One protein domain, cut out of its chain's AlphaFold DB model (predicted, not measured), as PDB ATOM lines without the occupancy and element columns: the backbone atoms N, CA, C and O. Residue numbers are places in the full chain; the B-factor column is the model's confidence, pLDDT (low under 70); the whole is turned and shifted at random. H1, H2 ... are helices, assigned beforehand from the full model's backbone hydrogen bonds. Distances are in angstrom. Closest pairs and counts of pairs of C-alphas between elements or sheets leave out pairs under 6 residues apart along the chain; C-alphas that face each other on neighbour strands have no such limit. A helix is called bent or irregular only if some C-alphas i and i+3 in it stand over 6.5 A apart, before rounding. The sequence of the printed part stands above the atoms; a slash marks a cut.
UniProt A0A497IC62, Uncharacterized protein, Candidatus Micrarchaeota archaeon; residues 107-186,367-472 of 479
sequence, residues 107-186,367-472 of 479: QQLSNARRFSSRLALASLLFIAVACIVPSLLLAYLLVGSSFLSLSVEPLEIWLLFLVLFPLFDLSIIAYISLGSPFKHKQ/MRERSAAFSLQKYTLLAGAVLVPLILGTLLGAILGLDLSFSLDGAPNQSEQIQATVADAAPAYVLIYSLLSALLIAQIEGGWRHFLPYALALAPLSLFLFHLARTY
ATOM      1  N   GLN A 107      -8.478  -3.060   1.881       87.06
ATOM      2  CA  GLN A 107      -7.262  -2.359   1.492       87.06
ATOM      3  C   GLN A 107      -6.933  -2.594   0.010       87.06
ATOM      4  O   GLN A 107      -6.628  -1.637  -0.711       87.06
ATOM      5  N   GLN A 108      -7.029  -3.836  -0.479       83.75
ATOM      6  CA  GLN A 108      -6.847  -4.161  -1.898       83.75
ATOM      7  C   GLN A 108      -7.865  -3.428  -2.780       83.75
ATOM      8  O   GLN A 108      -7.494  -2.871  -3.817       83.75
ATOM      9  N   LEU A 109      -9.126  -3.365  -2.354       82.00
ATOM     10  CA  LEU A 109     -10.182  -2.678  -3.084       82.00
ATOM     11  C   LEU A 109      -9.978  -1.157  -3.102       82.00
ATOM     12  O   LEU A 109     -10.091  -0.532  -4.158       82.00
ATOM     13  N   SER A 110      -9.598  -0.553  -1.976       85.19
ATOM     14  CA  SER A 110      -9.234   0.868  -1.907       85.19
ATOM     15  C   SER A 110      -8.058   1.195  -2.837       85.19
ATOM     16  O   SER A 110      -8.110   2.156  -3.611       85.19
ATOM     17  N   ASN A 111      -7.025   0.346  -2.849       84.50
ATOM     18  CA  ASN A 111      -5.888   0.472  -3.764       84.50
ATOM     19  C   ASN A 111      -6.310   0.334  -5.235       84.50
ATOM     20  O   ASN A 111      -5.837   1.101  -6.078       84.50
ATOM     21  N   ALA A 112      -7.224  -0.590  -5.545       82.00
ATOM     22  CA  ALA A 112      -7.780  -0.760  -6.884       82.00
ATOM     23  C   ALA A 112      -8.585   0.469  -7.330       82.00
ATOM     24  O   ALA A 112      -8.363   0.959  -8.436       82.00
ATOM     25  N   ARG A 113      -9.444   1.027  -6.465       83.94
ATOM     26  CA  ARG A 113     -10.207   2.260  -6.741       83.94
ATOM     27  C   ARG A 113      -9.277   3.454  -6.981       83.94
ATOM     28  O   ARG A 113      -9.438   4.177  -7.964       83.94
ATOM     29  N   ARG A 114      -8.245   3.632  -6.143       85.44
ATOM     30  CA  ARG A 114      -7.221   4.682  -6.329       85.44
ATOM     31  C   ARG A 114      -6.448   4.513  -7.634       85.44
ATOM     32  O   ARG A 114      -6.106   5.498  -8.284       85.44
ATOM     33  N   PHE A 115      -6.136   3.278  -8.019       84.94
ATOM     34  CA  PHE A 115      -5.502   3.002  -9.304       84.94
ATOM     35  C   PHE A 115      -6.451   3.267 -10.478       84.94
ATOM     36  O   PHE A 115      -6.031   3.938 -11.408       84.94
ATOM     37  N   SER A 116      -7.720   2.848 -10.415       85.50
ATOM     38  CA  SER A 116      -8.741   3.140 -11.437       85.50
ATOM     39  C   SER A 116      -8.929   4.648 -11.649       85.50
ATOM     40  O   SER A 116      -8.968   5.110 -12.786       85.50
ATOM     41  N   SER A 117      -8.926   5.446 -10.577       85.62
ATOM     42  CA  SER A 117      -8.967   6.911 -10.679       85.62
ATOM     43  C   SER A 117      -7.732   7.492 -11.384       85.62
ATOM     44  O   SER A 117      -7.870   8.283 -12.317       85.62
ATOM     45  N   ARG A 118      -6.519   7.062 -11.007       86.94
ATOM     46  CA  ARG A 118      -5.279   7.482 -11.694       86.94
ATOM     47  C   ARG A 118      -5.237   7.014 -13.149       86.94
ATOM     48  O   ARG A 118      -4.769   7.749 -14.011       86.94
ATOM     49  N   LEU A 119      -5.747   5.814 -13.416       87.38
ATOM     50  CA  LEU A 119      -5.873   5.237 -14.746       87.38
ATOM     51  C   LEU A 119      -6.830   6.061 -15.609       87.38
ATOM     52  O   LEU A 119      -6.507   6.310 -16.758       87.38
ATOM     53  N   ALA A 120      -7.955   6.540 -15.070       88.25
ATOM     54  CA  ALA A 120      -8.880   7.395 -15.814       88.25
ATOM     55  C   ALA A 120      -8.199   8.679 -16.318       88.25
ATOM     56  O   ALA A 120      -8.320   9.018 -17.494       88.25
ATOM     57  N   LEU A 121      -7.426   9.346 -15.454       89.38
ATOM     58  CA  LEU A 121      -6.645  10.528 -15.835       89.38
ATOM     59  C   LEU A 121      -5.570  10.189 -16.878       89.38
ATOM     60  O   LEU A 121      -5.406  10.919 -17.852       89.38
ATOM     61  N   ALA A 122      -4.861   9.071 -16.702       89.38
ATOM     62  CA  ALA A 122      -3.821   8.640 -17.632       89.38
ATOM     63  C   ALA A 122      -4.385   8.226 -19.003       89.38
ATOM     64  O   ALA A 122      -3.793   8.566 -20.021       89.38
ATOM     65  N   SER A 123      -5.543   7.559 -19.052       90.12
ATOM     66  CA  SER A 123      -6.250   7.217 -20.292       90.12
ATOM     67  C   SER A 123      -6.741   8.462 -21.029       90.12
ATOM     68  O   SER A 123      -6.657   8.521 -22.251       90.12
ATOM     69  N   LEU A 124      -7.228   9.475 -20.304       91.12
ATOM     70  CA  LEU A 124      -7.602  10.753 -20.910       91.12
ATOM     71  C   LEU A 124      -6.378  11.461 -21.506       91.12
ATOM     72  O   LEU A 124      -6.439  11.942 -22.634       91.12
ATOM     73  N   LEU A 125      -5.261  11.486 -20.773       92.31
ATOM     74  CA  LEU A 125      -4.006  12.072 -21.245       92.31
ATOM     75  C   LEU A 125      -3.444  11.312 -22.453       92.31
ATOM     76  O   LEU A 125      -2.997  11.949 -23.397       92.31
ATOM     77  N   PHE A 126      -3.525   9.980 -22.456       93.75
ATOM     78  CA  PHE A 126      -3.174   9.134 -23.599       93.75
ATOM     79  C   PHE A 126      -3.940   9.549 -24.859       93.75
ATOM     80  O   PHE A 126      -3.326   9.843 -25.877       93.75
ATOM     81  N   ILE A 127      -5.268   9.676 -24.774       94.06
ATOM     82  CA  ILE A 127      -6.096  10.104 -25.912       94.06
ATOM     83  C   ILE A 127      -5.764  11.544 -26.323       94.06
ATOM     84  O   ILE A 127      -5.663  11.841 -27.510       94.06
ATOM     85  N   ALA A 128      -5.589  12.446 -25.354       93.88
ATOM     86  CA  ALA A 128      -5.294  13.848 -25.621       93.88
ATOM     87  C   ALA A 128      -3.941  14.025 -26.321       93.88
ATOM     88  O   ALA A 128      -3.870  14.742 -27.312       93.88
ATOM     89  N   VAL A 129      -2.882  13.357 -25.857       94.38
ATOM     90  CA  VAL A 129      -1.549  13.417 -26.478       94.38
ATOM     91  C   VAL A 129      -1.578  12.793 -27.870       94.38
ATOM     92  O   VAL A 129      -1.143  13.449 -28.817       94.38
ATOM     93  N   ALA A 130      -2.174  11.606 -28.012       93.69
ATOM     94  CA  ALA A 130      -2.315  10.913 -29.292       93.69
ATOM     95  C   ALA A 130      -3.150  11.690 -30.321       93.69
ATOM     96  O   ALA A 130      -2.980  11.547 -31.530       93.69
ATOM     97  N   CYS A 131      -4.068  12.537 -29.859       93.06
ATOM     98  CA  CYS A 131      -4.863  13.376 -30.737       93.06
ATOM     99  C   CYS A 131      -4.175  14.707 -31.049       93.06
ATOM    100  O   CYS A 131      -4.057  15.092 -32.210       93.06
ATOM    101  N   ILE A 132      -3.766  15.449 -30.019       93.81
ATOM    102  CA  ILE A 132      -3.393  16.866 -30.116       93.81
ATOM    103  C   ILE A 132      -1.997  17.011 -30.715       93.81
ATOM    104  O   ILE A 132      -1.796  17.832 -31.603       93.81
ATOM    105  N   VAL A 133      -1.028  16.208 -30.268       94.00
ATOM    106  CA  VAL A 133       0.361  16.363 -30.721       94.00
ATOM    107  C   VAL A 133       0.494  16.037 -32.217       94.00
ATOM    108  O   VAL A 133       1.032  16.874 -32.947       94.00
ATOM    109  N   PRO A 134      -0.060  14.917 -32.726       92.94
ATOM    110  CA  PRO A 134      -0.042  14.636 -34.158       92.94
ATOM    111  C   PRO A 134      -0.873  15.610 -34.979       92.94
ATOM    112  O   PRO A 134      -0.450  15.974 -36.069       92.94
ATOM    113  N   SER A 135      -2.026  16.062 -34.478       92.25
ATOM    114  CA  SER A 135      -2.882  16.988 -35.232       92.25
ATOM    115  C   SER A 135      -2.268  18.378 -35.385       92.25
ATOM    116  O   SER A 135      -2.294  18.924 -36.486       92.25
ATOM    117  N   LEU A 136      -1.677  18.939 -34.324       92.50
ATOM    118  CA  LEU A 136      -0.997  20.234 -34.390       92.50
ATOM    119  C   LEU A 136       0.215  20.183 -35.318       92.50
ATOM    120  O   LEU A 136       0.399  21.086 -36.132       92.50
ATOM    121  N   LEU A 137       1.019  19.121 -35.229       91.69
ATOM    122  CA  LEU A 137       2.156  18.961 -36.124       91.69
ATOM    123  C   LEU A 137       1.705  18.733 -37.573       91.69
ATOM    124  O   LEU A 137       2.276  19.325 -38.482       91.69
ATOM    125  N   LEU A 138       0.679  17.914 -37.801       90.25
ATOM    126  CA  LEU A 138       0.110  17.695 -39.130       90.25
ATOM    127  C   LEU A 138      -0.359  19.018 -39.744       90.25
ATOM    128  O   LEU A 138      -0.008  19.314 -40.882       90.25
ATOM    129  N   ALA A 139      -1.080  19.845 -38.982       88.56
ATOM    130  CA  ALA A 139      -1.496  21.169 -39.434       88.56
ATOM    131  C   ALA A 139      -0.291  22.077 -39.729       88.56
ATOM    132  O   ALA A 139      -0.264  22.738 -40.765       88.56
ATOM    133  N   TYR A 140       0.727  22.067 -38.863       89.00
ATOM    134  CA  TYR A 140       1.960  22.823 -39.071       89.00
ATOM    135  C   TYR A 140       2.717  22.383 -40.330       89.00
ATOM    136  O   TYR A 140       3.155  23.239 -41.085       89.00
ATOM    137  N   LEU A 141       2.852  21.083 -40.597       88.19
ATOM    138  CA  LEU A 141       3.548  20.582 -41.786       88.19
ATOM    139  C   LEU A 141       2.773  20.901 -43.069       88.19
ATOM    140  O   LEU A 141       3.367  21.339 -44.051       88.19
ATOM    141  N   LEU A 142       1.449  20.722 -43.064       85.88
ATOM    142  CA  LEU A 142       0.624  20.961 -44.249       85.88
ATOM    143  C   LEU A 142       0.502  22.450 -44.581       85.88
ATOM    144  O   LEU A 142       0.762  22.834 -45.713       85.88
ATOM    145  N   VAL A 143       0.156  23.293 -43.604       84.44
ATOM    146  CA  VAL A 143       0.037  24.746 -43.818       84.44
ATOM    147  C   VAL A 143       1.419  25.379 -43.945       84.44
ATOM    148  O   VAL A 143       1.654  26.215 -44.813       84.44
ATOM    149  N   GLY A 144       2.357  24.962 -43.095       81.44
ATOM    150  CA  GLY A 144       3.720  25.467 -43.095       81.44
ATOM    151  C   GLY A 144       4.418  25.204 -44.417       81.44
ATOM    152  O   GLY A 144       4.986  26.144 -44.938       81.44
ATOM    153  N   SER A 145       4.303  24.013 -45.014       78.44
ATOM    154  CA  SER A 145       4.932  23.730 -46.318       78.44
ATOM    155  C   SER A 145       4.434  24.615 -47.471       78.44
ATOM    156  O   SER A 145       5.155  24.768 -48.453       78.44
ATOM    157  N   SER A 146       3.245  25.220 -47.361       75.81
ATOM    158  CA  SER A 146       2.704  26.145 -48.369       75.81
ATOM    159  C   SER A 146       3.186  27.593 -48.206       75.81
ATOM    160  O   SER A 146       3.291  28.310 -49.199       75.81
ATOM    161  N   PHE A 147       3.470  28.043 -46.977       73.75
ATOM    162  CA  PHE A 147       3.780  29.455 -46.678       73.75
ATOM    163  C   PHE A 147       5.207  29.699 -46.178       73.75
ATOM    164  O   PHE A 147       5.764  30.776 -46.380       73.75
ATOM    165  N   LEU A 148       5.783  28.724 -45.483       71.00
ATOM    166  CA  LEU A 148       7.147  28.724 -44.985       71.00
ATOM    167  C   LEU A 148       7.906  27.694 -45.824       71.00
ATOM    168  O   LEU A 148       7.482  26.549 -45.929       71.00
ATOM    169  N   SER A 149       9.029  28.065 -46.430       69.69
ATOM    170  CA  SER A 149       9.901  27.142 -47.168       69.69
ATOM    171  C   SER A 149      10.580  26.141 -46.217       69.69
ATOM    172  O   SER A 149      11.774  26.211 -45.934       69.69
ATOM    173  N   LEU A 150       9.784  25.226 -45.657       74.75
ATOM    174  CA  LEU A 150      10.204  24.227 -44.688       74.75
ATOM    175  C   LEU A 150      11.101  23.198 -45.376       74.75
ATOM    176  O   LEU A 150      10.656  22.430 -46.224       74.75
ATOM    177  N   SER A 151      12.363  23.140 -44.962       73.88
ATOM    178  CA  SER A 151      13.332  22.141 -45.412       73.88
ATOM    179  C   SER A 151      13.202  20.840 -44.607       73.88
ATOM    180  O   SER A 151      14.153  20.432 -43.946       73.88
ATOM    181  N   VAL A 152      12.010  20.239 -44.588       80.44
ATOM    182  CA  VAL A 152      11.753  18.975 -43.874       80.44
ATOM    183  C   VAL A 152      11.904  17.815 -44.849       80.44
ATOM    184  O   VAL A 152      11.251  17.788 -45.895       80.44
ATOM    185  N   GLU A 153      12.744  16.840 -44.512       86.06
ATOM    186  CA  GLU A 153      12.907  15.652 -45.350       86.06
ATOM    187  C   GLU A 153      11.746  14.657 -45.145       86.06
ATOM    188  O   GLU A 153      11.268  14.474 -44.022       86.06
ATOM    189  N   PRO A 154      11.317  13.911 -46.185       86.06
ATOM    190  CA  PRO A 154      10.271  12.892 -46.046       86.06
ATOM    191  C   PRO A 154      10.565  11.844 -44.961       86.06
ATOM    192  O   PRO A 154       9.650  11.340 -44.307       86.06
ATOM    193  N   LEU A 155      11.845  11.519 -44.753       87.38
ATOM    194  CA  LEU A 155      12.281  10.574 -43.727       87.38
ATOM    195  C   LEU A 155      11.975  11.086 -42.314       87.38
ATOM    196  O   LEU A 155      11.578  10.298 -41.456       87.38
ATOM    197  N   GLU A 156      12.099  12.393 -42.079       89.69
ATOM    198  CA  GLU A 156      11.803  13.015 -40.788       89.69
ATOM    199  C   GLU A 156      10.314  12.890 -40.451       89.69
ATOM    200  O   GLU A 156       9.969  12.551 -39.321       89.69
ATOM    201  N   ILE A 157       9.433  13.060 -41.444       89.44
ATOM    202  CA  ILE A 157       7.979  12.896 -41.287       89.44
ATOM    203  C   ILE A 157       7.648  11.450 -40.896       89.44
ATOM    204  O   ILE A 157       6.937  11.216 -39.916       89.44
ATOM    205  N   TRP A 158       8.206  10.464 -41.605       90.38
ATOM    206  CA  TRP A 158       8.014   9.049 -41.274       90.38
ATOM    207  C   TRP A 158       8.525   8.697 -39.874       90.38
ATOM    208  O   TRP A 158       7.837   7.994 -39.132       90.38
ATOM    209  N   LEU A 159       9.699   9.207 -39.485       89.75
ATOM    210  CA  LEU A 159      10.260   9.000 -38.147       89.75
ATOM    211  C   LEU A 159       9.329   9.576 -37.077       89.75
ATOM    212  O   LEU A 159       9.074   8.942 -36.053       89.75
ATOM    213  N   LEU A 160       8.767  10.750 -37.326       91.31
ATOM    214  CA  LEU A 160       7.903  11.419 -36.374       91.31
ATOM    215  C   LEU A 160       6.597  10.634 -36.140       91.31
ATOM    216  O   LEU A 160       6.263  10.312 -34.996       91.31
ATOM    217  N   PHE A 161       5.912  10.232 -37.215       90.50
ATOM    218  CA  PHE A 161       4.651   9.489 -37.124       90.50
ATOM    219  C   PHE A 161       4.820   8.028 -36.672       90.50
ATOM    220  O   PHE A 161       3.968   7.526 -35.938       90.50
ATOM    221  N   LEU A 162       5.896   7.333 -37.064       90.19
ATOM    222  CA  LEU A 162       6.104   5.920 -36.701       90.19
ATOM    223  C   LEU A 162       6.882   5.708 -35.400       90.19
ATOM    224  O   LEU A 162       6.754   4.644 -34.794       90.19
ATOM    225  N   VAL A 163       7.709   6.667 -34.981       89.69
ATOM    226  CA  VAL A 163       8.603   6.498 -33.826       89.69
ATOM    227  C   VAL A 163       8.280   7.495 -32.726       89.69
ATOM    228  O   VAL A 163       7.995   7.072 -31.609       89.69
ATOM    229  N   LEU A 164       8.288   8.801 -33.012       92.25
ATOM    230  CA  LEU A 164       8.171   9.819 -31.964       92.25
ATOM    231  C   LEU A 164       6.804   9.779 -31.263       92.25
ATOM    232  O   LEU A 164       6.755   9.704 -30.034       92.25
ATOM    233  N   PHE A 165       5.699   9.797 -32.015       93.06
ATOM    234  CA  PHE A 165       4.364   9.760 -31.404       93.06
ATOM    235  C   PHE A 165       4.084   8.444 -30.670       93.06
ATOM    236  O   PHE A 165       3.715   8.503 -29.493       93.06
ATOM    237  N   PRO A 166       4.345   7.259 -31.262       92.81
ATOM    238  CA  PRO A 166       4.179   6.001 -30.542       92.81
ATOM    239  C   PRO A 166       5.059   5.894 -29.295       92.81
ATOM    240  O   PRO A 166       4.674   5.233 -28.337       92.81
ATOM    241  N   LEU A 167       6.225   6.550 -29.266       91.75
ATOM    242  CA  LEU A 167       7.093   6.580 -28.088       91.75
ATOM    243  C   LEU A 167       6.482   7.390 -26.935       91.75
ATOM    244  O   LEU A 167       6.567   6.952 -25.784       91.75
ATOM    245  N   PHE A 168       5.828   8.522 -27.216       91.38
ATOM    246  CA  PHE A 168       5.064   9.257 -26.200       91.38
ATOM    247  C   PHE A 168       3.909   8.414 -25.646       91.38
ATOM    248  O   PHE A 168       3.767   8.286 -24.428       91.38
ATOM    249  N   ASP A 169       3.152   7.770 -26.531       91.38
ATOM    250  CA  ASP A 169       2.042   6.886 -26.167       91.38
ATOM    251  C   ASP A 169       2.525   5.680 -25.332       91.38
ATOM    252  O   ASP A 169       1.953   5.352 -24.288       91.38
ATOM    253  N   LEU A 170       3.647   5.062 -25.720       91.12
ATOM    254  CA  LEU A 170       4.285   3.972 -24.976       91.12
ATOM    255  C   LEU A 170       4.806   4.409 -23.606       91.12
ATOM    256  O   LEU A 170       4.702   3.637 -22.653       91.12
ATOM    257  N   SER A 171       5.341   5.624 -23.478       89.69
ATOM    258  CA  SER A 171       5.764   6.179 -22.185       89.69
ATOM    259  C   SER A 171       4.587   6.268 -21.207       89.69
ATOM    260  O   SER A 171       4.702   5.867 -20.045       89.69
ATOM    261  N   ILE A 172       3.416   6.697 -21.691       89.81
ATOM    262  CA  ILE A 172       2.192   6.771 -20.884       89.81
ATOM    263  C   ILE A 172       1.730   5.365 -20.475       89.81
ATOM    264  O   ILE A 172       1.446   5.128 -19.298       89.81
ATOM    265  N   ILE A 173       1.732   4.402 -21.404       88.06
ATOM    266  CA  ILE A 173       1.417   2.993 -21.102       88.06
ATOM    267  C   ILE A 173       2.402   2.420 -20.069       88.06
ATOM    268  O   ILE A 173       1.992   1.745 -19.121       88.06
ATOM    269  N   ALA A 174       3.698   2.707 -20.199       85.00
ATOM    270  CA  ALA A 174       4.722   2.255 -19.263       85.00
ATOM    271  C   ALA A 174       4.507   2.836 -17.857       85.00
ATOM    272  O   ALA A 174       4.590   2.098 -16.872       85.00
ATOM    273  N   TYR A 175       4.161   4.123 -17.759       86.69
ATOM    274  CA  TYR A 175       3.800   4.773 -16.499       86.69
ATOM    275  C   TYR A 175       2.587   4.099 -15.835       86.69
ATOM    276  O   TYR A 175       2.632   3.767 -14.645       86.69
ATOM    277  N   ILE A 176       1.535   3.807 -16.607       83.19
ATOM    278  CA  ILE A 176       0.348   3.075 -16.132       83.19
ATOM    279  C   ILE A 176       0.734   1.673 -15.641       83.19
ATOM    280  O   ILE A 176       0.312   1.237 -14.566       83.19
ATOM    281  N   SER A 177       1.572   0.976 -16.407       76.75
ATOM    282  CA  SER A 177       2.019  -0.383 -16.109       76.75
ATOM    283  C   SER A 177       2.807  -0.471 -14.803       76.75
ATOM    284  O   SER A 177       2.590  -1.391 -14.006       76.75
ATOM    285  N   LEU A 178       3.653   0.523 -14.527       75.62
ATOM    286  CA  LEU A 178       4.428   0.609 -13.289       75.62
ATOM    287  C   LEU A 178       3.546   0.785 -12.042       75.62
ATOM    288  O   LEU A 178       3.903   0.309 -10.967       75.62
ATOM    289  N   GLY A 179       2.398   1.452 -12.191       71.44
ATOM    290  CA  GLY A 179       1.451   1.728 -11.111       71.44
ATOM    291  C   GLY A 179       0.440   0.614 -10.828       71.44
ATOM    292  O   GLY A 179      -0.321   0.741  -9.866       71.44
ATOM    293  N   SER A 180       0.402  -0.444 -11.646       69.38
ATOM    294  CA  SER A 180      -0.604  -1.505 -11.541       69.38
ATOM    295  C   SER A 180      -0.458  -2.310 -10.230       69.38
ATOM    296  O   SER A 180       0.590  -2.914  -9.988       69.38
ATOM    297  N   PRO A 181      -1.490  -2.355  -9.360       59.25
ATOM    298  CA  PRO A 181      -1.414  -3.080  -8.086       59.25
ATOM    299  C   PRO A 181      -1.433  -4.607  -8.256       59.25
ATOM    300  O   PRO A 181      -1.078  -5.336  -7.334       59.25
ATOM    301  N   PHE A 182      -1.812  -5.104  -9.438       55.53
ATOM    302  CA  PHE A 182      -2.042  -6.522  -9.694       55.53
ATOM    303  C   PHE A 182      -1.086  -7.051 -10.760       55.53
ATOM    304  O   PHE A 182      -1.355  -6.977 -11.956       55.53
ATOM    305  N   LYS A 183       0.021  -7.654 -10.327       53.81
ATOM    306  CA  LYS A 183       0.858  -8.485 -11.200       53.81
ATOM    307  C   LYS A 183       0.333  -9.917 -11.139       53.81
ATOM    308  O   LYS A 183       0.784 -10.707 -10.318       53.81
ATOM    309  N   HIS A 184      -0.659 -10.230 -11.974       49.03
ATOM    310  CA  HIS A 184      -1.147 -11.604 -12.123       49.03
ATOM    311  C   HIS A 184       0.004 -12.555 -12.500       49.03
ATOM    312  O   HIS A 184       0.973 -12.148 -13.147       49.03
ATOM    313  N   LYS A 185      -0.123 -13.839 -12.131       46.31
ATOM    314  CA  LYS A 185       0.796 -14.947 -12.485       46.31
ATOM    315  C   LYS A 185       1.035 -15.113 -14.004       46.31
ATOM    316  O   LYS A 185       1.853 -15.938 -14.399       46.31
ATOM    317  N   GLN A 186       0.350 -14.361 -14.865       49.38
ATOM    318  CA  GLN A 186       0.418 -14.517 -16.314       49.38
ATOM    319  C   GLN A 186       1.614 -13.746 -16.899       49.38
ATOM    320  O   GLN A 186       1.755 -12.536 -16.723       49.38
ATOM    321  N   MET A 367     -14.847  -8.362  -6.424       72.12
ATOM    322  CA  MET A 367     -14.356  -8.574  -7.792       72.12
ATOM    323  C   MET A 367     -15.226  -7.855  -8.826       72.12
ATOM    324  O   MET A 367     -14.696  -7.242  -9.754       72.12
ATOM    325  N   ARG A 368     -16.552  -7.891  -8.655       74.44
ATOM    326  CA  ARG A 368     -17.516  -7.202  -9.517       74.44
ATOM    327  C   ARG A 368     -17.419  -5.687  -9.383       74.44
ATOM    328  O   ARG A 368     -17.449  -4.983 -10.389       74.44
ATOM    329  N   GLU A 369     -17.277  -5.171  -8.166       76.69
ATOM    330  CA  GLU A 369     -17.075  -3.740  -7.951       76.69
ATOM    331  C   GLU A 369     -15.768  -3.268  -8.603       76.69
ATOM    332  O   GLU A 369     -15.730  -2.248  -9.298       76.69
ATOM    333  N   ARG A 370     -14.700  -4.055  -8.451       72.31
ATOM    334  CA  ARG A 370     -13.422  -3.813  -9.116       72.31
ATOM    335  C   ARG A 370     -13.563  -3.819 -10.642       72.31
ATOM    336  O   ARG A 370     -13.064  -2.906 -11.295       72.31
ATOM    337  N   SER A 371     -14.204  -4.834 -11.223       74.44
ATOM    338  CA  SER A 371     -14.334  -4.962 -12.680       74.44
ATOM    339  C   SER A 371     -15.193  -3.850 -13.281       74.44
ATOM    340  O   SER A 371     -14.861  -3.337 -14.351       74.44
ATOM    341  N   ALA A 372     -16.235  -3.407 -12.574       76.94
ATOM    342  CA  ALA A 372     -17.044  -2.261 -12.971       76.94
ATOM    343  C   ALA A 372     -16.208  -0.974 -13.039       76.94
ATOM    344  O   ALA A 372     -16.280  -0.250 -14.035       76.94
ATOM    345  N   ALA A 373     -15.354  -0.729 -12.037       74.31
ATOM    346  CA  ALA A 373     -14.471   0.437 -12.023       74.31
ATOM    347  C   ALA A 373     -13.527   0.463 -13.240       74.31
ATOM    348  O   ALA A 373     -13.430   1.486 -13.914       74.31
ATOM    349  N   PHE A 374     -12.901  -0.672 -13.573       79.12
ATOM    350  CA  PHE A 374     -12.007  -0.800 -14.735       79.12
ATOM    351  C   PHE A 374     -12.732  -0.764 -16.089       79.12
ATOM    352  O   PHE A 374     -12.184  -0.263 -17.073       79.12
ATOM    353  N   SER A 375     -13.978  -1.241 -16.142       81.31
ATOM    354  CA  SER A 375     -14.797  -1.227 -17.362       81.31
ATOM    355  C   SER A 375     -15.079   0.194 -17.852       81.31
ATOM    356  O   SER A 375     -15.110   0.436 -19.057       81.31
ATOM    357  N   LEU A 376     -15.223   1.158 -16.935       83.00
ATOM    358  CA  LEU A 376     -15.402   2.559 -17.309       83.00
ATOM    359  C   LEU A 376     -14.198   3.085 -18.106       83.00
ATOM    360  O   LEU A 376     -14.380   3.712 -19.147       83.00
ATOM    361  N   GLN A 377     -12.971   2.771 -17.669       84.19
ATOM    362  CA  GLN A 377     -11.759   3.191 -18.385       84.19
ATOM    363  C   GLN A 377     -11.617   2.505 -19.748       84.19
ATOM    364  O   GLN A 377     -11.156   3.136 -20.700       84.19
ATOM    365  N   LYS A 378     -12.054   1.247 -19.872       87.06
ATOM    366  CA  LYS A 378     -12.136   0.563 -21.168       87.06
ATOM    367  C   LYS A 378     -13.010   1.340 -22.155       87.06
ATOM    368  O   LYS A 378     -12.589   1.550 -23.289       87.06
ATOM    369  N   TYR A 379     -14.196   1.793 -21.746       87.50
ATOM    370  CA  TYR A 379     -15.075   2.559 -22.638       87.50
ATOM    371  C   TYR A 379     -14.470   3.903 -23.051       87.50
ATOM    372  O   TYR A 379     -14.597   4.288 -24.211       87.50
ATOM    373  N   THR A 380     -13.751   4.581 -22.151       89.75
ATOM    374  CA  THR A 380     -13.005   5.802 -22.494       89.75
ATOM    375  C   THR A 380     -11.968   5.544 -23.590       89.75
ATOM    376  O   THR A 380     -11.889   6.309 -24.547       89.75
ATOM    377  N   LEU A 381     -11.206   4.449 -23.502       90.31
ATOM    378  CA  LEU A 381     -10.204   4.091 -24.514       90.31
ATOM    379  C   LEU A 381     -10.827   3.679 -25.852       90.31
ATOM    380  O   LEU A 381     -10.315   4.062 -26.903       90.31
ATOM    381  N   LEU A 382     -11.957   2.964 -25.826       90.31
ATOM    382  CA  LEU A 382     -12.727   2.653 -27.035       90.31
ATOM    383  C   LEU A 382     -13.235   3.930 -27.718       90.31
ATOM    384  O   LEU A 382     -13.128   4.052 -28.935       90.31
ATOM    385  N   ALA A 383     -13.718   4.910 -26.947       91.12
ATOM    386  CA  ALA A 383     -14.089   6.218 -27.483       91.12
ATOM    387  C   ALA A 383     -12.875   6.941 -28.095       91.12
ATOM    388  O   ALA A 383     -12.973   7.489 -29.188       91.12
ATOM    389  N   GLY A 384     -11.708   6.871 -27.449       91.06
ATOM    390  CA  GLY A 384     -10.450   7.392 -27.989       91.06
ATOM    391  C   GLY A 384     -10.022   6.741 -29.308       91.06
ATOM    392  O   GLY A 384      -9.498   7.429 -30.182       91.06
ATOM    393  N   ALA A 385     -10.264   5.439 -29.477       89.69
ATOM    394  CA  ALA A 385      -9.989   4.708 -30.717       89.69
ATOM    395  C   ALA A 385     -10.887   5.142 -31.889       89.69
ATOM    396  O   ALA A 385     -10.504   4.970 -33.042       89.69
ATOM    397  N   VAL A 386     -12.054   5.724 -31.602       92.81
ATOM    398  CA  VAL A 386     -12.954   6.331 -32.597       92.81
ATOM    399  C   VAL A 386     -12.605   7.803 -32.831       92.81
ATOM    400  O   VAL A 386     -12.603   8.265 -33.969       92.81
ATOM    401  N   LEU A 387     -12.279   8.537 -31.763       93.50
ATOM    402  CA  LEU A 387     -12.056   9.981 -31.790       93.50
ATOM    403  C   LEU A 387     -10.764  10.380 -32.523       93.50
ATOM    404  O   LEU A 387     -10.798  11.275 -33.364       93.50
ATOM    405  N   VAL A 388      -9.634   9.721 -32.234       94.50
ATOM    406  CA  VAL A 388      -8.321  10.080 -32.812       94.50
ATOM    407  C   VAL A 388      -8.294   9.947 -34.344       94.50
ATOM    408  O   VAL A 388      -7.915  10.918 -35.003       94.50
ATOM    409  N   PRO A 389      -8.736   8.826 -34.954       94.00
ATOM    410  CA  PRO A 389      -8.774   8.700 -36.413       94.00
ATOM    411  C   PRO A 389      -9.691   9.730 -37.074       94.00
ATOM    412  O   PRO A 389      -9.390  10.230 -38.154       94.00
ATOM    413  N   LEU A 390     -10.801  10.060 -36.417       93.62
ATOM    414  CA  LEU A 390     -11.781  11.017 -36.909       93.62
ATOM    415  C   LEU A 390     -11.220  12.445 -36.893       93.62
ATOM    416  O   LEU A 390     -11.335  13.152 -37.890       93.62
ATOM    417  N   ILE A 391     -10.528  12.860 -35.830       92.44
ATOM    418  CA  ILE A 391      -9.880  14.181 -35.779       92.44
ATOM    419  C   ILE A 391      -8.734  14.279 -36.793       92.44
ATOM    420  O   ILE A 391      -8.697  15.225 -37.574       92.44
ATOM    421  N   LEU A 392      -7.825  13.300 -36.841       92.12
ATOM    422  CA  LEU A 392      -6.712  13.342 -37.798       92.12
ATOM    423  C   LEU A 392      -7.206  13.273 -39.250       92.12
ATOM    424  O   LEU A 392      -6.700  14.002 -40.100       92.12
ATOM    425  N   GLY A 393      -8.198  12.425 -39.533       91.25
ATOM    426  CA  GLY A 393      -8.775  12.279 -40.868       91.25
ATOM    427  C   GLY A 393      -9.491  13.545 -41.328       91.25
ATOM    428  O   GLY A 393      -9.236  14.012 -42.437       91.25
ATOM    429  N   THR A 394     -10.320  14.148 -40.467       90.25
ATOM    430  CA  THR A 394     -11.010  15.405 -40.803       90.25
ATOM    431  C   THR A 394     -10.040  16.561 -41.009       90.25
ATOM    432  O   THR A 394     -10.219  17.316 -41.958       90.25
ATOM    433  N   LEU A 395      -8.999  16.694 -40.180       89.12
ATOM    434  CA  LEU A 395      -7.991  17.745 -40.348       89.12
ATOM    435  C   LEU A 395      -7.191  17.571 -41.638       89.12
ATOM    436  O   LEU A 395      -7.020  18.532 -42.381       89.12
ATOM    437  N   LEU A 396      -6.752  16.345 -41.936       89.50
ATOM    438  CA  LEU A 396      -6.049  16.049 -43.181       89.50
ATOM    439  C   LEU A 396      -6.936  16.336 -44.402       89.50
ATOM    440  O   LEU A 396      -6.489  16.994 -45.335       89.50
ATOM    441  N   GLY A 397      -8.190  15.874 -44.391       86.50
ATOM    442  CA  GLY A 397      -9.144  16.101 -45.480       86.50
ATOM    443  C   GLY A 397      -9.498  17.576 -45.672       86.50
ATOM    444  O   GLY A 397      -9.507  18.059 -46.800       86.50
ATOM    445  N   ALA A 398      -9.733  18.308 -44.580       86.81
ATOM    446  CA  ALA A 398     -10.054  19.731 -44.630       86.81
ATOM    447  C   ALA A 398      -8.885  20.562 -45.171       86.81
ATOM    448  O   ALA A 398      -9.102  21.409 -46.027       86.81
ATOM    449  N   ILE A 399      -7.652  20.311 -44.716       84.31
ATOM    450  CA  ILE A 399      -6.486  21.096 -45.145       84.31
ATOM    451  C   ILE A 399      -6.098  20.774 -46.591       84.31
ATOM    452  O   ILE A 399      -5.825  21.693 -47.349       84.31
ATOM    453  N   LEU A 400      -6.114  19.499 -46.997       79.25
ATOM    454  CA  LEU A 400      -5.830  19.120 -48.389       79.25
ATOM    455  C   LEU A 400      -6.937  19.554 -49.365       79.25
ATOM    456  O   LEU A 400      -6.669  19.719 -50.549       79.25
ATOM    457  N   GLY A 401      -8.178  19.698 -48.888       74.56
ATOM    458  CA  GLY A 401      -9.299  20.201 -49.684       74.56
ATOM    459  C   GLY A 401      -9.289  21.722 -49.875       74.56
ATOM    460  O   GLY A 401      -9.982  22.221 -50.760       74.56
ATOM    461  N   LEU A 402      -8.518  22.457 -49.068       75.12
ATOM    462  CA  LEU A 402      -8.262  23.875 -49.298       75.12
ATOM    463  C   LEU A 402      -7.234  23.998 -50.423       75.12
ATOM    464  O   LEU A 402      -6.117  23.499 -50.307       75.12
ATOM    465  N   ASP A 403      -7.609  24.684 -51.501       62.06
ATOM    466  CA  ASP A 403      -6.711  24.985 -52.615       62.06
ATOM    467  C   ASP A 403      -5.646  26.005 -52.159       62.06
ATOM    468  O   ASP A 403      -5.774  27.217 -52.323       62.06
ATOM    469  N   LEU A 404      -4.604  25.499 -51.494       63.75
ATOM    470  CA  LEU A 404      -3.460  26.242 -50.952       63.75
ATOM    471  C   LEU A 404      -2.431  26.598 -52.044       63.75
ATOM    472  O   LEU A 404      -1.246  26.771 -51.765       63.75
ATOM    473  N   SER A 405      -2.877  26.731 -53.294       55.91
ATOM    474  CA  SER A 405      -2.061  27.043 -54.475       55.91
ATOM    475  C   SER A 405      -1.469  28.460 -54.485       55.91
ATOM    476  O   SER A 405      -0.742  28.821 -55.410       55.91
ATOM    477  N   PHE A 406      -1.700  29.265 -53.443       56.31
ATOM    478  CA  PHE A 406      -1.051  30.562 -53.260       56.31
ATOM    479  C   PHE A 406       0.386  30.391 -52.735       56.31
ATOM    480  O   PHE A 406       0.674  30.608 -51.559       56.31
ATOM    481  N   SER A 407       1.298  29.969 -53.609       55.47
ATOM    482  CA  SER A 407       2.732  29.881 -53.313       55.47
ATOM    483  C   SER A 407       3.379  31.257 -53.509       55.47
ATOM    484  O   SER A 407       3.361  31.804 -54.610       55.47
ATOM    485  N   LEU A 408       3.962  31.827 -52.450       56.53
ATOM    486  CA  LEU A 408       4.697  33.102 -52.515       56.53
ATOM    487  C   LEU A 408       6.106  32.964 -53.120       56.53
ATOM    488  O   LEU A 408       6.772  33.974 -53.332       56.53
ATOM    489  N   ASP A 409       6.546  31.742 -53.426       52.28
ATOM    490  CA  ASP A 409       7.836  31.478 -54.058       52.28
ATOM    491  C   ASP A 409       7.754  30.204 -54.920       52.28
ATOM    492  O   ASP A 409       7.146  29.209 -54.525       52.28
ATOM    493  N   GLY A 410       8.313  30.246 -56.130       53.09
ATOM    494  CA  GLY A 410       8.084  29.286 -57.222       53.09
ATOM    495  C   GLY A 410       8.726  27.898 -57.072       53.09
ATOM    496  O   GLY A 410       9.308  27.402 -58.035       53.09
ATOM    497  N   ALA A 411       8.623  27.249 -55.907       55.69
ATOM    498  CA  ALA A 411       9.137  25.898 -55.646       55.69
ATOM    499  C   ALA A 411       8.006  24.853 -55.443       55.69
ATOM    500  O   ALA A 411       7.840  24.332 -54.340       55.69
ATOM    501  N   PRO A 412       7.240  24.492 -56.492       59.22
ATOM    502  CA  PRO A 412       6.061  23.619 -56.383       59.22
ATOM    503  C   PRO A 412       6.370  22.174 -55.944       59.22
ATOM    504  O   PRO A 412       5.532  21.515 -55.335       59.22
ATOM    505  N   ASN A 413       7.584  21.676 -56.205       62.22
ATOM    506  CA  ASN A 413       7.899  20.252 -56.028       62.22
ATOM    507  C   ASN A 413       8.095  19.832 -54.556       62.22
ATOM    508  O   ASN A 413       7.886  18.669 -54.226       62.22
ATOM    509  N   GLN A 414       8.515  20.743 -53.667       66.00
ATOM    510  CA  GLN A 414       8.795  20.401 -52.260       66.00
ATOM    511  C   GLN A 414       7.522  20.359 -51.404       66.00
ATOM    512  O   GLN A 414       7.363  19.451 -50.588       66.00
ATOM    513  N   SER A 415       6.583  21.285 -51.619       72.19
ATOM    514  CA  SER A 415       5.309  21.322 -50.890       72.19
ATOM    515  C   SER A 415       4.420  20.120 -51.222       72.19
ATOM    516  O   SER A 415       3.870  19.495 -50.316       72.19
ATOM    517  N   GLU A 416       4.338  19.731 -52.499       78.62
ATOM    518  CA  GLU A 416       3.549  18.569 -52.937       78.62
ATOM    519  C   GLU A 416       4.105  17.255 -52.355       78.62
ATOM    520  O   GLU A 416       3.353  16.400 -51.880       78.62
ATOM    521  N   GLN A 417       5.436  17.123 -52.291       82.31
ATOM    522  CA  GLN A 417       6.097  15.949 -51.719       82.31
ATOM    523  C   GLN A 417       5.855  15.813 -50.205       82.31
ATOM    524  O   GLN A 417       5.618  14.702 -49.715       82.31
ATOM    525  N   ILE A 418       5.881  16.920 -49.455       83.44
ATOM    526  CA  ILE A 418       5.587  16.925 -48.012       83.44
ATOM    527  C   ILE A 418       4.123  16.539 -47.772       83.44
ATOM    528  O   ILE A 418       3.850  15.654 -46.957       83.44
ATOM    529  N   GLN A 419       3.186  17.139 -48.510       83.94
ATOM    530  CA  GLN A 419       1.755  16.858 -48.373       83.94
ATOM    531  C   GLN A 419       1.416  15.389 -48.675       83.94
ATOM    532  O   GLN A 419       0.688  14.759 -47.902       83.94
ATOM    533  N   ALA A 420       1.995  14.811 -49.733       85.31
ATOM    534  CA  ALA A 420       1.834  13.393 -50.057       85.31
ATOM    535  C   ALA A 420       2.402  12.483 -48.954       85.31
ATOM    536  O   ALA A 420       1.732  11.553 -48.504       85.31
ATOM    537  N   THR A 421       3.597  12.801 -48.446       87.94
ATOM    538  CA  THR A 421       4.242  12.011 -47.384       87.94
ATOM    539  C   THR A 421       3.422  12.023 -46.090       87.94
ATOM    540  O   THR A 421       3.241  10.981 -45.462       87.94
ATOM    541  N   VAL A 422       2.876  13.179 -45.692       88.31
ATOM    542  CA  VAL A 422       2.005  13.295 -44.507       88.31
ATOM    543  C   VAL A 422       0.712  12.495 -44.691       88.31
ATOM    544  O   VAL A 422       0.267  11.822 -43.757       88.31
ATOM    545  N   ALA A 423       0.120  12.529 -45.889       87.12
ATOM    546  CA  ALA A 423      -1.114  11.808 -46.189       87.12
ATOM    547  C   ALA A 423      -0.963  10.278 -46.102       87.12
ATOM    548  O   ALA A 423      -1.933   9.599 -45.747       87.12
ATOM    549  N   ASP A 424       0.235   9.756 -46.376       88.00
ATOM    550  CA  ASP A 424       0.569   8.333 -46.263       88.00
ATOM    551  C   ASP A 424       1.048   7.938 -44.854       88.00
ATOM    552  O   ASP A 424       0.763   6.833 -44.383       88.00
ATOM    553  N   ALA A 425       1.718   8.842 -44.132       90.25
ATOM    554  CA  ALA A 425       2.204   8.586 -42.774       90.25
ATOM    555  C   ALA A 425       1.083   8.602 -41.713       90.25
ATOM    556  O   ALA A 425       1.093   7.800 -40.775       90.25
ATOM    557  N   ALA A 426       0.082   9.476 -41.863       90.75
ATOM    558  CA  ALA A 426      -1.046   9.599 -40.934       90.75
ATOM    559  C   ALA A 426      -1.849   8.292 -40.711       90.75
ATOM    560  O   ALA A 426      -2.065   7.932 -39.547       90.75
ATOM    561  N   PRO A 427      -2.270   7.528 -41.745       91.00
ATOM    562  CA  PRO A 427      -2.960   6.254 -41.533       91.00
ATOM    563  C   PRO A 427      -2.064   5.199 -40.865       91.00
ATOM    564  O   PRO A 427      -2.559   4.385 -40.083       91.00
ATOM    565  N   ALA A 428      -0.748   5.227 -41.110       90.25
ATOM    566  CA  ALA A 428       0.190   4.327 -40.440       90.25
ATOM    567  C   ALA A 428       0.264   4.610 -38.928       90.25
ATOM    568  O   ALA A 428       0.241   3.674 -38.125       90.25
ATOM    569  N   TYR A 429       0.260   5.886 -38.525       93.06
ATOM    570  CA  TYR A 429       0.156   6.267 -37.113       93.06
ATOM    571  C   TYR A 429      -1.175   5.837 -36.489       93.06
ATOM    572  O   TYR A 429      -1.178   5.252 -35.408       93.06
ATOM    573  N   VAL A 430      -2.303   6.053 -37.176       93.88
ATOM    574  CA  VAL A 430      -3.629   5.614 -36.701       93.88
ATOM    575  C   VAL A 430      -3.661   4.104 -36.445       93.88
ATOM    576  O   VAL A 430      -4.186   3.661 -35.420       93.88
ATOM    577  N   LEU A 431      -3.047   3.313 -37.329       92.75
ATOM    578  CA  LEU A 431      -2.907   1.872 -37.142       92.75
ATOM    579  C   LEU A 431      -2.109   1.558 -35.872       92.75
ATOM    580  O   LEU A 431      -2.568   0.763 -35.049       92.75
ATOM    581  N   ILE A 432      -0.957   2.198 -35.668       91.75
ATOM    582  CA  ILE A 432      -0.140   1.994 -34.463       91.75
ATOM    583  C   ILE A 432      -0.916   2.387 -33.205       91.75
ATOM    584  O   ILE A 432      -0.969   1.607 -32.256       91.75
ATOM    585  N   TYR A 433      -1.578   3.542 -33.206       93.62
ATOM    586  CA  TYR A 433      -2.404   3.994 -32.091       93.62
ATOM    587  C   TYR A 433      -3.534   3.002 -31.774       93.62
ATOM    588  O   TYR A 433      -3.772   2.690 -30.608       93.62
ATOM    589  N   SER A 434      -4.193   2.431 -32.788       93.31
ATOM    590  CA  SER A 434      -5.234   1.415 -32.582       93.31
ATOM    591  C   SER A 434      -4.693   0.146 -31.904       93.31
ATOM    592  O   SER A 434      -5.354  -0.419 -31.030       93.31
ATOM    593  N   LEU A 435      -3.459  -0.255 -32.236       91.62
ATOM    594  CA  LEU A 435      -2.762  -1.363 -31.582       91.62
ATOM    595  C   LEU A 435      -2.359  -0.998 -30.148       91.62
ATOM    596  O   LEU A 435      -2.559  -1.800 -29.239       91.62
ATOM    597  N   LEU A 436      -1.845   0.210 -29.908       91.69
ATOM    598  CA  LEU A 436      -1.500   0.681 -28.562       91.69
ATOM    599  C   LEU A 436      -2.736   0.796 -27.656       91.69
ATOM    600  O   LEU A 436      -2.690   0.394 -26.493       91.69
ATOM    601  N   SER A 437      -3.865   1.259 -28.195       91.75
ATOM    602  CA  SER A 437      -5.146   1.307 -27.487       91.75
ATOM    603  C   SER A 437      -5.655  -0.103 -27.156       91.75
ATOM    604  O   SER A 437      -6.002  -0.381 -26.006       91.75
ATOM    605  N   ALA A 438      -5.597  -1.041 -28.111       90.06
ATOM    606  CA  ALA A 438      -5.926  -2.446 -27.865       90.06
ATOM    607  C   ALA A 438      -5.033  -3.085 -26.785       90.06
ATOM    608  O   ALA A 438      -5.520  -3.852 -25.951       90.06
ATOM    609  N   LEU A 439      -3.737  -2.754 -26.769       87.31
ATOM    610  CA  LEU A 439      -2.786  -3.213 -25.752       87.31
ATOM    611  C   LEU A 439      -3.167  -2.701 -24.363       87.31
ATOM    612  O   LEU A 439      -3.214  -3.479 -23.408       87.31
ATOM    613  N   LEU A 440      -3.475  -1.409 -24.258       86.69
ATOM    614  CA  LEU A 440      -3.849  -0.790 -22.995       86.69
ATOM    615  C   LEU A 440      -5.169  -1.365 -22.456       86.69
ATOM    616  O   LEU A 440      -5.252  -1.686 -21.270       86.69
ATOM    617  N   ILE A 441      -6.169  -1.587 -23.317       87.50
ATOM    618  CA  ILE A 441      -7.431  -2.244 -22.935       87.50
ATOM    619  C   ILE A 441      -7.173  -3.669 -22.421       87.50
ATOM    620  O   ILE A 441      -7.676  -4.042 -21.361       87.50
ATOM    621  N   ALA A 442      -6.348  -4.455 -23.117       82.25
ATOM    622  CA  ALA A 442      -6.026  -5.821 -22.702       82.25
ATOM    623  C   ALA A 442      -5.295  -5.883 -21.353       82.25
ATOM    624  O   ALA A 442      -5.521  -6.791 -20.550       82.25
ATOM    625  N   GLN A 443      -4.438  -4.897 -21.085       78.94
ATOM    626  CA  GLN A 443      -3.761  -4.772 -19.803       78.94
ATOM    627  C   GLN A 443      -4.740  -4.448 -18.665       78.94
ATOM    628  O   GLN A 443      -4.594  -4.986 -17.567       78.94
ATOM    629  N   ILE A 444      -5.750  -3.609 -18.923       79.56
ATOM    630  CA  ILE A 444      -6.800  -3.267 -17.951       79.56
ATOM    631  C   ILE A 444      -7.681  -4.483 -17.638       79.56
ATOM    632  O   ILE A 444      -7.996  -4.720 -16.472       79.56
ATOM    633  N   GLU A 445      -8.023  -5.288 -18.646       75.31
ATOM    634  CA  GLU A 445      -8.784  -6.536 -18.470       75.31
ATOM    635  C   GLU A 445      -7.958  -7.678 -17.850       75.31
ATOM    636  O   GLU A 445      -8.484  -8.751 -17.570       75.31
ATOM    637  N   GLY A 446      -6.669  -7.452 -17.573       66.44
ATOM    638  CA  GLY A 446      -5.842  -8.372 -16.794       66.44
ATOM    639  C   GLY A 446      -5.284  -9.563 -17.576       66.44
ATOM    640  O   GLY A 446      -4.774 -10.495 -16.955       66.44
ATOM    641  N   GLY A 447      -5.322  -9.541 -18.914       67.00
ATOM    642  CA  GLY A 447      -4.797 -10.642 -19.719       67.00
ATOM    643  C   GLY A 447      -4.432 -10.259 -21.150       67.00
ATOM    644  O   GLY A 447      -5.268  -9.780 -21.912       67.00
ATOM    645  N   TRP A 448      -3.209 -10.614 -21.561       63.50
ATOM    646  CA  TRP A 448      -2.709 -10.497 -22.944       63.50
ATOM    647  C   TRP A 448      -3.604 -11.192 -23.975       63.50
ATOM    648  O   TRP A 448      -3.606 -10.841 -25.149       63.50
ATOM    649  N   ARG A 449      -4.395 -12.171 -23.530       67.38
ATOM    650  CA  ARG A 449      -5.339 -12.930 -24.357       67.38
ATOM    651  C   ARG A 449      -6.441 -12.048 -24.961       67.38
ATOM    652  O   ARG A 449      -6.942 -12.376 -26.030       67.38
ATOM    653  N   HIS A 450      -6.763 -10.919 -24.328       70.75
ATOM    654  CA  HIS A 450      -7.759  -9.965 -24.819       70.75
ATOM    655  C   HIS A 450      -7.193  -8.974 -25.848       70.75
ATOM    656  O   HIS A 450      -7.963  -8.335 -26.553       70.75
ATOM    657  N   PHE A 451      -5.868  -8.874 -26.005       81.12
ATOM    658  CA  PHE A 451      -5.245  -7.946 -26.959       81.12
ATOM    659  C   PHE A 451      -5.708  -8.187 -28.391       81.12
ATOM    660  O   PHE A 451      -6.105  -7.259 -29.088       81.12
ATOM    661  N   LEU A 452      -5.682  -9.448 -28.817       77.56
ATOM    662  CA  LEU A 452      -5.956  -9.816 -30.195       77.56
ATOM    663  C   LEU A 452      -7.383  -9.471 -30.662       77.56
ATOM    664  O   LEU A 452      -7.492  -8.842 -31.713       77.56
ATOM    665  N   PRO A 453      -8.472  -9.836 -29.949       79.75
ATOM    666  CA  PRO A 453      -9.815  -9.470 -30.393       79.75
ATOM    667  C   PRO A 453     -10.004  -7.950 -30.469       79.75
ATOM    668  O   PRO A 453     -10.625  -7.478 -31.420       79.75
ATOM    669  N   TYR A 454      -9.422  -7.171 -29.547       84.50
ATOM    670  CA  TYR A 454      -9.475  -5.709 -29.645       84.50
ATOM    671  C   TYR A 454      -8.639  -5.169 -30.798       84.50
ATOM    672  O   TYR A 454      -9.127  -4.314 -31.521       84.50
ATOM    673  N   ALA A 455      -7.423  -5.666 -31.016       85.56
ATOM    674  CA  ALA A 455      -6.581  -5.234 -32.127       85.56
ATOM    675  C   ALA A 455      -7.254  -5.524 -33.477       85.56
ATOM    676  O   ALA A 455      -7.306  -4.659 -34.348       85.56
ATOM    677  N   LEU A 456      -7.834  -6.719 -33.624       84.94
ATOM    678  CA  LEU A 456      -8.521  -7.149 -34.840       84.94
ATOM    679  C   LEU A 456      -9.831  -6.382 -35.083       84.94
ATOM    680  O   LEU A 456     -10.210  -6.202 -36.234       84.94
ATOM    681  N   ALA A 457     -10.500  -5.905 -34.031       85.88
ATOM    682  CA  ALA A 457     -11.686  -5.060 -34.157       85.88
ATOM    683  C   ALA A 457     -11.338  -3.576 -34.388       85.88
ATOM    684  O   ALA A 457     -11.912  -2.937 -35.267       85.88
ATOM    685  N   LEU A 458     -10.400  -3.019 -33.616       88.19
ATOM    686  CA  LEU A 458     -10.084  -1.588 -33.600       88.19
ATOM    687  C   LEU A 458      -9.214  -1.147 -34.778       88.19
ATOM    688  O   LEU A 458      -9.423  -0.049 -35.287       88.19
ATOM    689  N   ALA A 459      -8.269  -1.966 -35.242       88.44
ATOM    690  CA  ALA A 459      -7.406  -1.594 -36.363       88.44
ATOM    691  C   ALA A 459      -8.182  -1.334 -37.669       88.44
ATOM    692  O   ALA A 459      -8.059  -0.236 -38.213       88.44
ATOM    693  N   PRO A 460      -9.038  -2.249 -38.171       88.94
ATOM    694  CA  PRO A 460      -9.814  -1.967 -39.378       88.94
ATOM    695  C   PRO A 460     -10.852  -0.863 -39.153       88.94
ATOM    696  O   PRO A 460     -11.054  -0.038 -40.039       88.94
ATOM    697  N   LEU A 461     -11.478  -0.807 -37.971       90.56
ATOM    698  CA  LEU A 461     -12.452   0.232 -37.632       90.56
ATOM    699  C   LEU A 461     -11.818   1.629 -37.672       90.56
ATOM    700  O   LEU A 461     -12.367   2.536 -38.287       90.56
ATOM    701  N   SER A 462     -10.663   1.801 -37.032       91.19
ATOM    702  CA  SER A 462      -9.959   3.085 -36.966       91.19
ATOM    703  C   SER A 462      -9.497   3.558 -38.344       91.19
ATOM    704  O   SER A 462      -9.705   4.720 -38.682       91.19
ATOM    705  N   LEU A 463      -8.960   2.663 -39.177       90.88
ATOM    706  CA  LEU A 463      -8.587   2.983 -40.557       90.88
ATOM    707  C   LEU A 463      -9.801   3.342 -41.417       90.88
ATOM    708  O   LEU A 463      -9.757   4.313 -42.168       90.88
ATOM    709  N   PHE A 464     -10.898   2.594 -41.290       90.31
ATOM    710  CA  PHE A 464     -12.142   2.900 -41.990       90.31
ATOM    711  C   PHE A 464     -12.672   4.288 -41.608       90.31
ATOM    712  O   PHE A 464     -12.976   5.094 -42.485       90.31
ATOM    713  N   LEU A 465     -12.719   4.592 -40.308       90.44
ATOM    714  CA  LEU A 465     -13.141   5.899 -39.805       90.44
ATOM    715  C   LEU A 465     -12.214   7.024 -40.269       90.44
ATOM    716  O   LEU A 465     -12.704   8.086 -40.640       90.44
ATOM    717  N   PHE A 466     -10.900   6.793 -40.294       92.38
ATOM    718  CA  PHE A 466      -9.929   7.758 -40.808       92.38
ATOM    719  C   PHE A 466     -10.175   8.076 -42.286       92.38
ATOM    720  O   PHE A 466     -10.243   9.244 -42.662       92.38
ATOM    721  N   HIS A 467     -10.339   7.048 -43.123       89.44
ATOM    722  CA  HIS A 467     -10.606   7.242 -44.548       89.44
ATOM    723  C   HIS A 467     -11.942   7.950 -44.789       89.44
ATOM    724  O   HIS A 467     -11.986   8.872 -45.600       89.44
ATOM    725  N   LEU A 468     -12.993   7.582 -44.051       89.50
ATOM    726  CA  LEU A 468     -14.298   8.245 -44.121       89.50
ATOM    727  C   LEU A 468     -14.188   9.724 -43.727       89.50
ATOM    728  O   LEU A 468     -14.667  10.593 -44.451       89.50
ATOM    729  N   ALA A 469     -13.515  10.017 -42.613       88.62
ATOM    730  CA  ALA A 469     -13.292  11.379 -42.135       88.62
ATOM    731  C   ALA A 469     -12.427  12.214 -43.093       88.62
ATOM    732  O   ALA A 469     -12.631  13.421 -43.203       88.62
ATOM    733  N   ARG A 470     -11.488  11.579 -43.808       86.94
ATOM    734  CA  ARG A 470     -10.677  12.219 -44.852       86.94
ATOM    735  C   ARG A 470     -11.507  12.580 -46.085       86.94
ATOM    736  O   ARG A 470     -11.270  13.632 -46.665       86.94
ATOM    737  N   THR A 471     -12.453  11.732 -46.499       84.94
ATOM    738  CA  THR A 471     -13.314  11.997 -47.668       84.94
ATOM    739  C   THR A 471     -14.469  12.947 -47.364       84.94
ATOM    740  O   THR A 471     -14.838  13.744 -48.218       84.94
ATOM    741  N   TYR A 472     -15.037  12.864 -46.160       83.19
ATOM    742  CA  TYR A 472     -16.137  13.712 -45.694       83.19
ATOM    743  C   TYR A 472     -15.720  14.425 -44.403       83.19
ATOM    744  O   TYR A 472     -16.074  13.974 -43.306       83.19
TER     745      TYR A 472
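What this domain is: This is residues 107 to 186 and 367 to 472 of the 479 residues of an uncharacterized protein of Candidatus Micrarchaeota archaeon (UniProt A0A497IC62). Look for a long rod, an up-and-down bundle in which each helix runs against the one before it in the chain; H2, H1, H3 and H5 make an arc round H4, which touches each of them. The all-helix printed part has 186 residues with five named helices, H1 to H5 in chain order. It is only just compact, close to loose, with a radius of gyration of the C-alphas of 19.0 A and spans of 68 by 27 by 23 A.

How they stand to each other: Begin with H1, residues 107 to 147; it touches H3, residues 367 to 401, the same way at 3 degrees, a shallow tilt, the closest C-alphas being Cys 131 and Val 388, 5.2 A apart. H2, residues 154 to 178, was assigned as one helix by its hydrogen bonds but is bent, C-alphas 162 and 165 being 6.8 A apart; its arms are H2a, to 162, and H2b, from 165. H1 touches H2b with residues 119 to 134 alone, closest at C-alphas 126 and 169, 6.2 A. The hub, H4, residues 412 to 444, touches H2a with residues 417 to 432 alone, closest at C-alphas 429 and 161, 5.5 A. H4 and H5, residues 448 to 471, form a hairpin, closest at C-alphas 442 and 451, 4.8 A. H5 is only just irregular, C-alphas 449 and 452 being 6.6 A apart. Every O i to N i+4 pair is within hydrogen-bond range in H2a and H2b, against 35 of 37 in H1, 28 of 31 in H3, 26 of 29 in H4 and 16 of 20 in H5.

Where its parts are: Find C-alpha 107 at (-7.262, -2.359, 1.492); H1 runs 58.8 A from there. H3 measures 51.1 A, H4 48.6 A, and H5 35.1 A, ending at C-alpha 471, (-13.314, 11.997, -47.668).

The domain as a whole: Residues 187 to 366 are not printed; C-alphas 186 and 367 stand 18.1 A apart across this cut. Of the links printed whole, none is long. Confidence is under 70 at residues 149, 180 to 186, 403 to 414 and 446 to 449.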